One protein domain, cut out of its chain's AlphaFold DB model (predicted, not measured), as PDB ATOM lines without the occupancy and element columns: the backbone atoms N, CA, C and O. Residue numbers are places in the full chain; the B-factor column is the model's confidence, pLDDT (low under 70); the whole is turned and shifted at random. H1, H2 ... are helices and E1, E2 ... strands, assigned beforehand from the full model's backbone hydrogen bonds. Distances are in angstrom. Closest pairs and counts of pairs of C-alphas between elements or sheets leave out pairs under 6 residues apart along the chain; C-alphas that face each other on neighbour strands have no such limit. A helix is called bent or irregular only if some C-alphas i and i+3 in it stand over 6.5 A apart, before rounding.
ATOM      1  N   LYS A   5     100.231 127.656 183.519       81.88
ATOM      2  CA  LYS A   5     101.478 127.132 184.076       81.88
ATOM      3  C   LYS A   5     101.489 127.353 185.585       81.88
ATOM      4  O   LYS A   5     101.192 128.477 185.999       81.88
ATOM      5  N   PRO A   6     101.781 126.335 186.408       84.75
ATOM      6  CA  PRO A   6     101.989 126.538 187.823       84.75
ATOM      7  C   PRO A   6     103.295 127.293 188.042       84.75
ATOM      8  O   PRO A   6     104.236 127.212 187.244       84.75
ATOM      9  N   ILE A   7     103.317 128.036 189.138       86.06
ATOM     10  CA  ILE A   7     104.497 128.751 189.598       86.06
ATOM     11  C   ILE A   7     105.271 127.819 190.528       86.06
ATOM     12  O   ILE A   7     104.791 127.477 191.611       86.06
ATOM     13  N   GLU A   8     106.449 127.409 190.077       88.81
ATOM     14  CA  GLU A   8     107.445 126.706 190.874       88.81
ATOM     15  C   GLU A   8     108.395 127.725 191.506       88.81
ATOM     16  O   GLU A   8     108.761 128.733 190.896       88.81
ATOM     17  N   VAL A   9     108.766 127.459 192.749       88.62
ATOM     18  CA  VAL A   9     109.716 128.230 193.532       88.62
ATOM     19  C   VAL A   9     110.818 127.281 193.979       88.62
ATOM     20  O   VAL A   9     110.558 126.298 194.675       88.62
ATOM     21  N   GLU A  10     112.043 127.587 193.581       90.44
ATOM     22  CA  GLU A  10     113.244 126.872 193.994       90.44
ATOM     23  C   GLU A  10     113.884 127.632 195.155       90.44
ATOM     24  O   GLU A  10     114.185 128.823 195.036       90.44
ATOM     25  N   ILE A  11     114.081 126.951 196.279       89.88
ATOM     26  CA  ILE A  11     114.627 127.536 197.506       89.88
ATOM     27  C   ILE A  11     115.752 126.629 198.015       89.88
ATOM     28  O   ILE A  11     115.547 125.417 198.091       89.88
ATOM     29  N   PRO A  12     116.924 127.155 198.405       90.19
ATOM     30  CA  PRO A  12     117.960 126.367 199.055       90.19
ATOM     31  C   PRO A  12     117.418 125.649 200.289       90.19
ATOM     32  O   PRO A  12     116.677 126.223 201.093       90.19
ATOM     33  N   GLU A  13     117.834 124.402 200.492       88.00
ATOM     34  CA  GLU A  13     117.434 123.615 201.658       88.00
ATOM     35  C   GLU A  13     117.695 124.371 202.973       88.00
ATOM     36  O   GLU A  13     116.862 124.342 203.880       88.00
ATOM     37  N   ALA A  14     118.803 125.107 203.061       87.00
ATOM     38  CA  ALA A  14     119.189 125.851 204.258       87.00
ATOM     39  C   ALA A  14     118.109 126.835 204.754       87.00
ATOM     40  O   ALA A  14     117.927 126.974 205.965       87.00
ATOM     41  N   ILE A  15     117.372 127.471 203.838       86.88
ATOM     42  CA  ILE A  15     116.355 128.492 204.151       86.88
ATOM     43  C   ILE A  15     114.926 128.032 203.835       86.88
ATOM     44  O   ILE A  15     113.958 128.729 204.134       86.88
ATOM     45  N   CYS A  16     114.775 126.842 203.250       84.75
ATOM     46  CA  CYS A  16     113.479 126.233 203.004       84.75
ATOM     47  C   CYS A  16     112.701 126.113 204.332       84.75
ATOM     48  O   CYS A  16     113.267 125.684 205.348       84.75
ATOM     49  N   PRO A  17     111.392 126.418 204.361       81.25
ATOM     50  CA  PRO A  17     110.594 126.293 205.573       81.25
ATOM     51  C   PRO A  17     110.430 124.816 205.954       81.25
ATOM     52  O   PRO A  17     110.529 123.915 205.116       81.25
ATOM     53  N   LYS A  18     110.212 124.521 207.240       82.94
ATOM     54  CA  LYS A  18     109.965 123.149 207.714       82.94
ATOM     55  C   LYS A  18     108.484 122.806 207.553       82.94
ATOM     56  O   LYS A  18     107.640 123.411 208.205       82.94
ATOM     57  N   PHE A  19     108.172 121.812 206.727       81.75
ATOM     58  CA  PHE A  19     106.814 121.286 206.567       81.75
ATOM     59  C   PHE A  19     106.832 119.763 206.375       81.75
ATOM     60  O   PHE A  19     107.866 119.159 206.083       81.75
ATOM     61  N   LYS A  20     105.678 119.121 206.574       80.06
ATOM     62  CA  LYS A  20     105.558 117.661 206.495       80.06
ATOM     63  C   LYS A  20     105.799 117.178 205.062       80.06
ATOM     64  O   LYS A  20     105.090 117.592 204.152       80.06
ATOM     65  N   GLY A  21     106.752 116.263 204.888       80.25
ATOM     66  CA  GLY A  21     107.089 115.689 203.584       80.25
ATOM     67  C   GLY A  21     108.058 116.528 202.752       80.25
ATOM     68  O   GLY A  21     108.233 116.207 201.584       80.25
ATOM     69  N   ARG A  22     108.679 117.554 203.348       82.25
ATOM     70  CA  ARG A  22     109.683 118.435 202.737       82.25
ATOM     71  C   ARG A  22     110.796 117.694 201.999       82.25
ATOM     72  O   ARG A  22     111.134 118.102 200.897       82.25
ATOM     73  N   ASP A  23     111.322 116.614 202.567       83.69
ATOM     74  CA  ASP A  23     112.454 115.870 201.994       83.69
ATOM     75  C   ASP A  23     112.150 115.279 200.608       83.69
ATOM     76  O   ASP A  23     113.056 115.084 199.813       83.69
ATOM     77  N   GLN A  24     110.872 115.053 200.278       85.19
ATOM     78  CA  GLN A  24     110.461 114.572 198.949       85.19
ATOM     79  C   GLN A  24     110.559 115.647 197.860       85.19
ATOM     80  O   GLN A  24     110.451 115.328 196.680       85.19
ATOM     81  N   PHE A  25     110.704 116.910 198.253       84.81
ATOM     82  CA  PHE A  25     110.769 118.058 197.353       84.81
ATOM     83  C   PHE A  25     112.172 118.661 197.295       84.81
ATOM     84  O   PHE A  25     112.373 119.632 196.574       84.81
ATOM     85  N   ILE A  26     113.124 118.121 198.062       86.94
ATOM     86  CA  ILE A  26     114.520 118.545 198.033       86.94
ATOM     87  C   ILE A  26     115.284 117.611 197.105       86.94
ATOM     88  O   ILE A  26     115.427 116.423 197.381       86.94
ATOM     89  N   GLU A  27     115.815 118.172 196.028       86.31
ATOM     90  CA  GLU A  27     116.730 117.495 195.119       86.31
ATOM     91  C   GLU A  27     118.038 118.284 195.087       86.31
ATOM     92  O   GLU A  27     118.031 119.496 194.889       86.31
ATOM     93  N   GLU A  28     119.165 117.607 195.326       87.50
ATOM     94  CA  GLU A  28     120.506 118.216 195.269       87.50
ATOM     95  C   GLU A  28     120.671 119.473 196.157       87.50
ATOM     96  O   GLU A  28     121.391 120.408 195.816       87.50
ATOM     97  N   GLY A  29     119.999 119.508 197.316       85.38
ATOM     98  CA  GLY A  29     120.046 120.643 198.250       85.38
ATOM     99  C   GLY A  29     119.157 121.831 197.858       85.38
ATOM    100  O   GLY A  29     119.235 122.892 198.483       85.38
ATOM    101  N   ILE A  30     118.292 121.665 196.852       89.00
ATOM    102  CA  ILE A  30     117.319 122.665 196.401       89.00
ATOM    103  C   ILE A  30     115.910 122.103 196.583       89.00
ATOM    104  O   ILE A  30     115.556 121.061 196.037       89.00
ATOM    105  N   ALA A  31     115.087 122.812 197.349       88.38
ATOM    106  CA  ALA A  31     113.670 122.531 197.489       88.38
ATOM    107  C   ALA A  31     112.896 123.109 196.296       88.38
ATOM    108  O   ALA A  31     112.859 124.327 196.120       88.38
ATOM    109  N   LYS A  32     112.244 122.248 195.513       89.00
ATOM    110  CA  LYS A  32     111.324 122.630 194.433       89.00
ATOM    111  C   LYS A  32     109.893 122.585 194.944       89.00
ATOM    112  O   LYS A  32     109.326 121.517 195.175       89.00
ATOM    113  N   LEU A  33     109.318 123.755 195.174       87.56
ATOM    114  CA  LEU A  33     108.007 123.910 195.796       87.56
ATOM    115  C   LEU A  33     107.062 124.671 194.882       87.56
ATOM    116  O   LEU A  33     107.482 125.360 193.962       87.56
ATOM    117  N   PHE A  34     105.765 124.580 195.155       88.12
ATOM    118  CA  PHE A  34     104.770 125.322 194.397       88.12
ATOM    119  C   PHE A  34     104.228 126.481 195.221       88.12
ATOM    120  O   PHE A  34     103.996 126.371 196.430       88.12
ATOM    121  N   LEU A  35     103.987 127.602 194.546       86.88
ATOM    122  CA  LEU A  35     103.270 128.714 195.147       86.88
ATOM    123  C   LEU A  35     101.782 128.363 195.216       86.88
ATOM    124  O   LEU A  35     101.190 128.002 194.205       86.88
ATOM    125  N   SER A  36     101.165 128.497 196.385       86.06
ATOM    126  CA  SER A  36      99.736 128.254 196.598       86.06
ATOM    127  C   SER A  36      99.034 129.515 197.093       86.06
ATOM    128  O   SER A  36      99.621 130.317 197.821       86.06
ATOM    129  N   ASN A  37      97.769 129.699 196.708       85.06
ATOM    130  CA  ASN A  37      96.940 130.776 197.250       85.06
ATOM    131  C   ASN A  37      96.314 130.300 198.567       85.06
ATOM    132  O   ASN A  37      95.562 129.325 198.575       85.06
ATOM    133  N   ASN A  38      96.625 130.992 199.661       83.94
ATOM    134  CA  ASN A  38      96.116 130.691 200.998       83.94
ATOM    135  C   ASN A  38      95.293 131.850 201.582       83.94
ATOM    136  O   ASN A  38      95.136 131.967 202.794       83.94
ATOM    137  N   THR A  39      94.785 132.727 200.718       82.56
ATOM    138  CA  THR A  39      93.978 133.881 201.112       82.56
ATOM    139  C   THR A  39      92.708 133.413 201.817       82.56
ATOM    140  O   THR A  39      91.864 132.748 201.211       82.56
ATOM    141  N   THR A  40      92.528 133.779 203.087       83.12
ATOM    142  CA  THR A  40      91.268 133.523 203.789       83.12
ATOM    143  C   THR A  40      90.202 134.547 203.402       83.12
ATOM    144  O   THR A  40      90.497 135.641 202.919       83.12
ATOM    145  N   ALA A  41      88.932 134.238 203.684       85.75
ATOM    146  CA  ALA A  41      87.823 135.165 203.445       85.75
ATOM    147  C   ALA A  41      88.044 136.541 204.105       85.75
ATOM    148  O   ALA A  41      87.693 137.569 203.532       85.75
ATOM    149  N   LYS A  42      88.678 136.582 205.285       86.06
ATOM    150  CA  LYS A  42      88.979 137.830 206.002       86.06
ATOM    151  C   LYS A  42      90.004 138.696 205.263       86.06
ATOM    152  O   LYS A  42      89.903 139.918 205.310       86.06
ATOM    153  N   GLU A  43      90.988 138.080 204.615       84.00
ATOM    154  CA  GLU A  43      92.011 138.775 203.824       84.00
ATOM    155  C   GLU A  43      91.450 139.213 202.472       84.00
ATOM    156  O   GLU A  43      91.638 140.365 202.080       84.00
ATOM    157  N   ALA A  44      90.647 138.357 201.832       85.25
ATOM    158  CA  ALA A  44      89.955 138.682 200.589       85.25
ATOM    159  C   ALA A  44      89.038 139.910 200.744       85.25
ATOM    160  O   ALA A  44      89.048 140.798 199.896       85.25
ATOM    161  N   LEU A  45      88.309 140.018 201.864       87.69
ATOM    162  CA  LEU A  45      87.475 141.189 202.177       87.69
ATOM    163  C   LEU A  45      88.279 142.489 202.351       87.69
ATOM    164  O   LEU A  45      87.718 143.574 202.236       87.69
ATOM    165  N   LYS A  46      89.585 142.392 202.618       85.38
ATOM    166  CA  LYS A  46      90.512 143.530 202.692       85.38
ATOM    167  C   LYS A  46      91.251 143.785 201.374       85.38
ATOM    168  O   LYS A  46      92.107 144.661 201.331       85.38
ATOM    169  N   GLY A  47      90.957 143.013 200.325       80.12
ATOM    170  CA  GLY A  47      91.679 143.065 199.055       80.12
ATOM    171  C   GLY A  47      93.113 142.533 199.136       80.12
ATOM    172  O   GLY A  47      93.922 142.838 198.263       80.12
ATOM    173  N   LEU A  48      93.448 141.761 200.175       75.75
ATOM    174  CA  LEU A  48      94.776 141.176 200.351       75.75
ATOM    175  C   LEU A  48      94.808 139.780 199.734       75.75
ATOM    176  O   LEU A  48      93.907 138.979 199.973       75.75
ATOM    177  N   THR A  49      95.855 139.492 198.962       80.44
ATOM    178  CA  THR A  49      96.146 138.138 198.475       80.44
ATOM    179  C   THR A  49      97.335 137.597 199.248       80.44
ATOM    180  O   THR A  49      98.393 138.223 199.260       80.44
ATOM    181  N   VAL A  50      97.155 136.450 199.897       80.38
ATOM    182  CA  VAL A  50      98.197 135.786 200.680       80.38
ATOM    183  C   VAL A  50      98.637 134.520 199.970       80.38
ATOM    184  O   VAL A  50      97.835 133.632 199.663       80.38
ATOM    185  N   TYR A  51      99.936 134.459 199.707       83.75
ATOM    186  CA  TYR A  51     100.590 133.321 199.088       83.75
ATOM    187  C   TYR A  51     101.324 132.499 200.139       83.75
ATOM    188  O   TYR A  51     101.736 133.015 201.176       83.75
ATOM    189  N   VAL A  52     101.475 131.207 199.867       83.88
ATOM    190  CA  VAL A  52     102.291 130.296 200.668       83.88
ATOM    191  C   VAL A  52     103.116 129.423 199.736       83.88
ATOM    192  O   VAL A  52     102.572 128.852 198.790       83.88
ATOM    193  N   VAL A  53     104.417 129.292 200.003       83.94
ATOM    194  CA  VAL A  53     105.241 128.260 199.359       83.94
ATOM    195  C   VAL A  53     105.075 126.939 200.102       83.94
ATOM    196  O   VAL A  53     105.263 126.870 201.318       83.94
ATOM    197  N   GLY A  54     104.758 125.867 199.378       80.75
ATOM    198  CA  GLY A  54     104.773 124.534 199.965       80.75
ATOM    199  C   GLY A  54     104.459 123.414 198.984       80.75
ATOM    200  O   GLY A  54     104.206 123.623 197.802       80.75
ATOM    201  N   ALA A  55     104.426 122.200 199.523       68.94
ATOM    202  CA  ALA A  55     104.010 120.977 198.835       68.94
ATOM    203  C   ALA A  55     102.477 120.769 198.827       68.94
ATOM    204  O   ALA A  55     101.981 119.647 198.714       68.94
ATOM    205  N   GLY A  56     101.718 121.836 199.083       62.62
ATOM    206  CA  GLY A  56     100.286 121.777 199.352       62.62
ATOM    207  C   GLY A  56      99.429 121.555 198.107       62.62
ATOM    208  O   GLY A  56      99.859 121.705 196.968       62.62
ATOM    209  N   LYS A  57      98.155 121.233 198.344       63.62
ATOM    210  CA  LYS A  57      97.109 121.295 197.316       63.62
ATOM    211  C   LYS A  57      96.805 122.779 197.033       63.62
ATOM    212  O   LYS A  57      96.870 123.576 197.964       63.62
ATOM    213  N   ASN A  58      96.405 123.114 195.800       72.31
ATOM    214  CA  ASN A  58      96.033 124.471 195.328       72.31
ATOM    215  C   ASN A  58      97.183 125.364 194.822       72.31
ATOM    216  O   ASN A  58      97.242 126.556 195.136       72.31
ATOM    217  N   ALA A  59      98.055 124.801 193.983       82.25
ATOM    218  CA  ALA A  59      99.067 125.573 193.273       82.25
ATOM    219  C   ALA A  59      98.439 126.700 192.428       82.25
ATOM    220  O   ALA A  59      97.435 126.510 191.734       82.25
ATOM    221  N   VAL A  60      99.060 127.877 192.466       83.00
ATOM    222  CA  VAL A  60      98.711 129.030 191.643       83.00
ATOM    223  C   VAL A  60      99.111 128.728 190.208       83.00
ATOM    224  O   VAL A  60     100.290 128.577 189.894       83.00
ATOM    225  N   VAL A  61      98.111 128.670 189.331       83.44
ATOM    226  CA  VAL A  61      98.298 128.531 187.888       83.44
ATOM    227  C   VAL A  61      98.043 129.863 187.202       83.44
ATOM    228  O   VAL A  61      96.998 130.490 187.370       83.44
ATOM    229  N   VAL A  62      99.005 130.299 186.403       82.44
ATOM    230  CA  VAL A  62      98.941 131.560 185.665       82.44
ATOM    231  C   VAL A  62      99.093 131.327 184.180       82.44
ATOM    232  O   VAL A  62      99.730 130.382 183.728       82.44
ATOM    233  N   THR A  63      98.535 132.233 183.387       83.38
ATOM    234  CA  THR A  63      98.948 132.359 181.989       83.38
ATOM    235  C   THR A  63     100.171 133.268 181.911       83.38
ATOM    236  O   THR A  63     100.353 134.136 182.767       83.38
ATOM    237  N   LYS A  64     100.972 133.152 180.845       79.94
ATOM    238  CA  LYS A  64     102.087 134.087 180.587       79.94
ATOM    239  C   LYS A  64     101.652 135.561 180.592       79.94
ATOM    240  O   LYS A  64     102.438 136.418 180.966       79.94
ATOM    241  N   ALA A  65     100.411 135.850 180.197       83.44
ATOM    242  CA  ALA A  65      99.865 137.208 180.191       83.44
ATOM    243  C   ALA A  65      99.433 137.694 181.588       83.44
ATOM    244  O   ALA A  65      99.441 138.895 181.854       83.44
ATOM    245  N   SER A  66      99.041 136.778 182.478       82.06
ATOM    246  CA  SER A  66      98.613 137.106 183.844       82.06
ATOM    247  C   SER A  66      99.771 137.130 184.839       82.06
ATOM    248  O   SER A  66      99.689 137.855 185.824       82.06
ATOM    249  N   PHE A  67     100.837 136.368 184.583       83.75
ATOM    250  CA  PHE A  67     102.011 136.275 185.449       83.75
ATOM    251  C   PHE A  67     102.603 137.637 185.861       83.75
ATOM    252  O   PHE A  67     102.650 137.885 187.064       83.75
ATOM    253  N   PRO A  68     102.918 138.576 184.943       85.06
ATOM    254  CA  PRO A  68     103.532 139.853 185.328       85.06
ATOM    255  C   PRO A  68     102.640 140.723 186.226       85.06
ATOM    256  O   PRO A  68     103.133 141.611 186.913       85.06
ATOM    257  N   LYS A  69     101.320 140.481 186.258       84.62
ATOM    258  CA  LYS A  69     100.394 141.224 187.131       84.62
ATOM    259  C   LYS A  69     100.504 140.811 188.596       84.62
ATOM    260  O   LYS A  69     100.160 141.602 189.466       84.62
ATOM    261  N   ILE A  70     100.930 139.576 188.852       83.06
ATOM    262  CA  ILE A  70     101.065 139.029 190.204       83.06
ATOM    263  C   ILE A  70     102.525 138.812 190.601       83.06
ATOM    264  O   ILE A  70     102.804 138.690 191.787       83.06
ATOM    265  N   GLU A  71     103.449 138.822 189.637       86.06
ATOM    266  CA  GLU A  71     104.889 138.647 189.841       86.06
ATOM    267  C   GLU A  71     105.413 139.563 190.948       86.06
ATOM    268  O   GLU A  71     105.968 139.066 191.915       86.06
ATOM    269  N   ALA A  72     105.110 140.864 190.899       86.19
ATOM    270  CA  ALA A  72     105.553 141.813 191.922       86.19
ATOM    271  C   ALA A  72     105.083 141.448 193.345       86.19
ATOM    272  O   ALA A  72     105.834 141.613 194.304       86.19
ATOM    273  N   GLN A  73     103.857 140.931 193.493       84.81
ATOM    274  CA  GLN A  73     103.346 140.493 194.797       84.81
ATOM    275  C   GLN A  73     104.031 139.208 195.267       84.81
ATOM    276  O   GLN A  73     104.330 139.069 196.449       84.81
ATOM    277  N   ILE A  74     104.284 138.279 194.343       86.44
ATOM    278  CA  ILE A  74     104.961 137.018 194.642       86.44
ATOM    279  C   ILE A  74     106.410 137.290 195.035       86.44
ATOM    280  O   ILE A  74     106.852 136.791 196.060       86.44
ATOM    281  N   THR A  75     107.125 138.120 194.278       88.31
ATOM    282  CA  THR A  75     108.491 138.548 194.587       88.31
ATOM    283  C   THR A  75     108.554 139.226 195.950       88.31
ATOM    284  O   THR A  75     109.416 138.881 196.746       88.31
ATOM    285  N   ALA A  76     107.626 140.138 196.262       87.75
ATOM    286  CA  ALA A  76     107.583 140.776 197.578       87.75
ATOM    287  C   ALA A  76     107.391 139.749 198.708       87.75
ATOM    288  O   ALA A  76     108.106 139.794 199.704       87.75
ATOM    289  N   TYR A  77     106.477 138.792 198.524       87.25
ATOM    290  CA  TYR A  77     106.257 137.706 199.477       87.25
ATOM    291  C   TYR A  77     107.494 136.807 199.641       87.25
ATOM    292  O   TYR A  77     107.898 136.516 200.765       87.25
ATOM    293  N   LEU A  78     108.121 136.386 198.540       87.44
ATOM    294  CA  LEU A  78     109.311 135.537 198.577       87.44
ATOM    295  C   LEU A  78     110.506 136.267 199.198       87.44
ATOM    296  O   LEU A  78     111.213 135.666 199.999       87.44
ATOM    297  N   ASN A  79     110.664 137.563 198.926       89.94
ATOM    298  CA  ASN A  79     111.680 138.397 199.564       89.94
ATOM    299  C   ASN A  79     111.468 138.527 201.071       89.94
ATOM    300  O   ASN A  79     112.420 138.448 201.840       89.94
ATOM    301  N   GLU A  80     110.221 138.693 201.508       88.06
ATOM    302  CA  GLU A  80     109.900 138.778 202.933       88.06
ATOM    303  C   GLU A  80     110.154 137.449 203.664       88.06
ATOM    304  O   GLU A  80     110.574 137.449 204.820       88.06
ATOM    305  N   GLN A  81     109.918 136.313 203.002       84.81
ATOM    306  CA  GLN A  81     110.053 134.986 203.615       84.81
ATOM    307  C   GLN A  81     111.462 134.390 203.518       84.81
ATOM    308  O   GLN A  81     111.899 133.712 204.447       84.81
ATOM    309  N   PHE A  82     112.152 134.601 202.396       86.56
ATOM    310  CA  PHE A  82     113.386 133.895 202.031       86.56
ATOM    311  C   PHE A  82     114.539 134.839 201.658       86.56
ATOM    312  O   PHE A  82     115.611 134.361 201.291       86.56
ATOM    313  N   GLY A  83     114.355 136.162 201.745       86.19
ATOM    314  CA  GLY A  83     115.352 137.130 201.284       86.19
ATOM    315  C   GLY A  83     115.547 137.041 199.771       86.19
ATOM    316  O   GLY A  83     114.585 136.894 199.030       86.19
ATOM    317  N   ASP A  84     116.785 137.087 199.295       87.19
ATOM    318  CA  ASP A  84     117.091 137.089 197.855       87.19
ATOM    319  C   ASP A  84     117.488 135.703 197.307       87.19
ATOM    320  O   ASP A  84     117.807 135.548 196.129       87.19
ATOM    321  N   GLU A  85     117.485 134.673 198.155       84.88
ATOM    322  CA  GLU A  85     117.978 133.333 197.825       84.88
ATOM    323  C   GLU A  85     116.851 132.400 197.348       84.88
ATOM    324  O   GLU A  85     116.641 131.313 197.874       84.88
ATOM    325  N   TRP A  86     116.106 132.806 196.321       89.56
ATOM    326  CA  TRP A  86     115.072 131.976 195.693       89.56
ATOM    327  C   TRP A  86     115.031 132.187 194.179       89.56
ATOM    328  O   TRP A  86     115.488 133.203 193.653       89.56
ATOM    329  N   LYS A  87     114.466 131.220 193.451       88.62
ATOM    330  CA  LYS A  87     114.166 131.356 192.019       88.62
ATOM    331  C   LYS A  87     112.717 131.017 191.747       88.62
ATOM    332  O   LYS A  87     112.145 130.146 192.390       88.62
ATOM    333  N   LEU A  88     112.133 131.714 190.781       88.12
ATOM    334  CA  LEU A  88     110.760 131.501 190.353       88.12
ATOM    335  C   LEU A  88     110.758 131.024 188.902       88.12
ATOM    336  O   LEU A  88     111.281 131.697 188.014       88.12
ATOM    337  N   SER A  89     110.131 129.873 188.678       85.31
ATOM    338  CA  SER A  89     110.062 129.189 187.392       85.31
ATOM    339  C   SER A  89     108.611 128.880 187.011       85.31
ATOM    340  O   SER A  89     107.783 128.499 187.834       85.31
ATOM    341  N   LEU A  90     108.268 129.048 185.728       83.31
ATOM    342  CA  LEU A  90     106.952 128.673 185.196       83.31
ATOM    343  C   LEU A  90     107.019 127.284 184.570       83.31
ATOM    344  O   LEU A  90     107.408 127.145 183.400       83.31
ATOM    345  N   MET A  91     106.581 126.269 185.310       79.94
ATOM    346  CA  MET A  91     106.625 124.904 184.806       79.94
ATOM    347  C   MET A  91     105.656 124.707 183.631       79.94
ATOM    348  O   MET A  91     104.510 125.164 183.665       79.94
TER     349      MET A  91
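What this domain is: This is residues 5 to 91 of the 95 residues of an uncharacterized protein of Acinetobacter junii (UniProt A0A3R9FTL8). A strongly twisted sheet of four strands, E3 E2 E1 E5, has the long helix H3 packed along one face; the short helix H1 is on the opposite face, beside the strands. Residues 41 to 46, which include the short helix H2, stick out from the body between E2 and E3. The 87 printed residues have three named helices and five named strands, in the order E1 H1 E2 H2 E3 E4 H3 E5; the neighbour strands of the sheet are antiparallel, and the class is mixed, helices and strands. The whole is compact, with a radius of gyration of the C-alphas of 12.9 A and spans of 39 by 27 by 24 A.

Where its parts are: E1 is residues 5 to 12, 22.3 A long, from C-alpha 5 at (101.478, 127.132, 184.076). H1 is residues 22 to 25, and E2 is residues 30 to 37, 22.0 A long. H2 is residues 41 to 44, E3 residues 51 to 54 and E4 residues 61 to 63. H3 is residues 67 to 82, 20.2 A long, with C-alpha 67 at (102.011, 136.275, 185.449). It is irregular, with C-alphas 69 and 72 7.1 A apart, and has a kink of 30 degrees near residue 74. E5 is residues 87 to 90, 10.3 A long, ending with C-alpha 90 at (106.952, 128.673, 185.196).

How they stand to each other: E1 and E2 are antiparallel at 135 degrees, with N 9 and O 33 2.7 A apart, within hydrogen-bond range. E1 and E5 are antiparallel at 160 degrees, with N 8 and O 89 at 2.8 A. E2 and E3 are antiparallel at 142 degrees, with N 36 and O 52 at 2.8 A. The pairing of E2 is staggered: residues 30 to 34 pair with E1, residues 34 to 37 with E3. E4 meets E1 only at a point, C-alphas 6 and 61 facing each other at 4.2 A, and is in no sheet. H3 is on the sheet at a height of 8.8 A and runs along the strands, at 19 degrees to E1 on the local plane. The closest C-alphas of E3 and H3 are those of Tyr 51 and Tyr 77, 7.2 A apart. H1 is on the opposite face from H3, over none of the strands; its closest C-alpha pair with E2 is Phe 25 and Ala 31, at 5.3 A. H2 is not on the sheet. In H3, 10 of 12 O i to N i+4 pairs are within hydrogen-bond range; H1 and H2 are too short for such a pair.

The domain as a whole: The C-alphas farthest apart are those of Glu 28 and Leu 45, at 40.8 A. The printed part has no cut, and no link is long. Mean pLDDT of the printed part is 84.2; residues 55 to 57 are under 70.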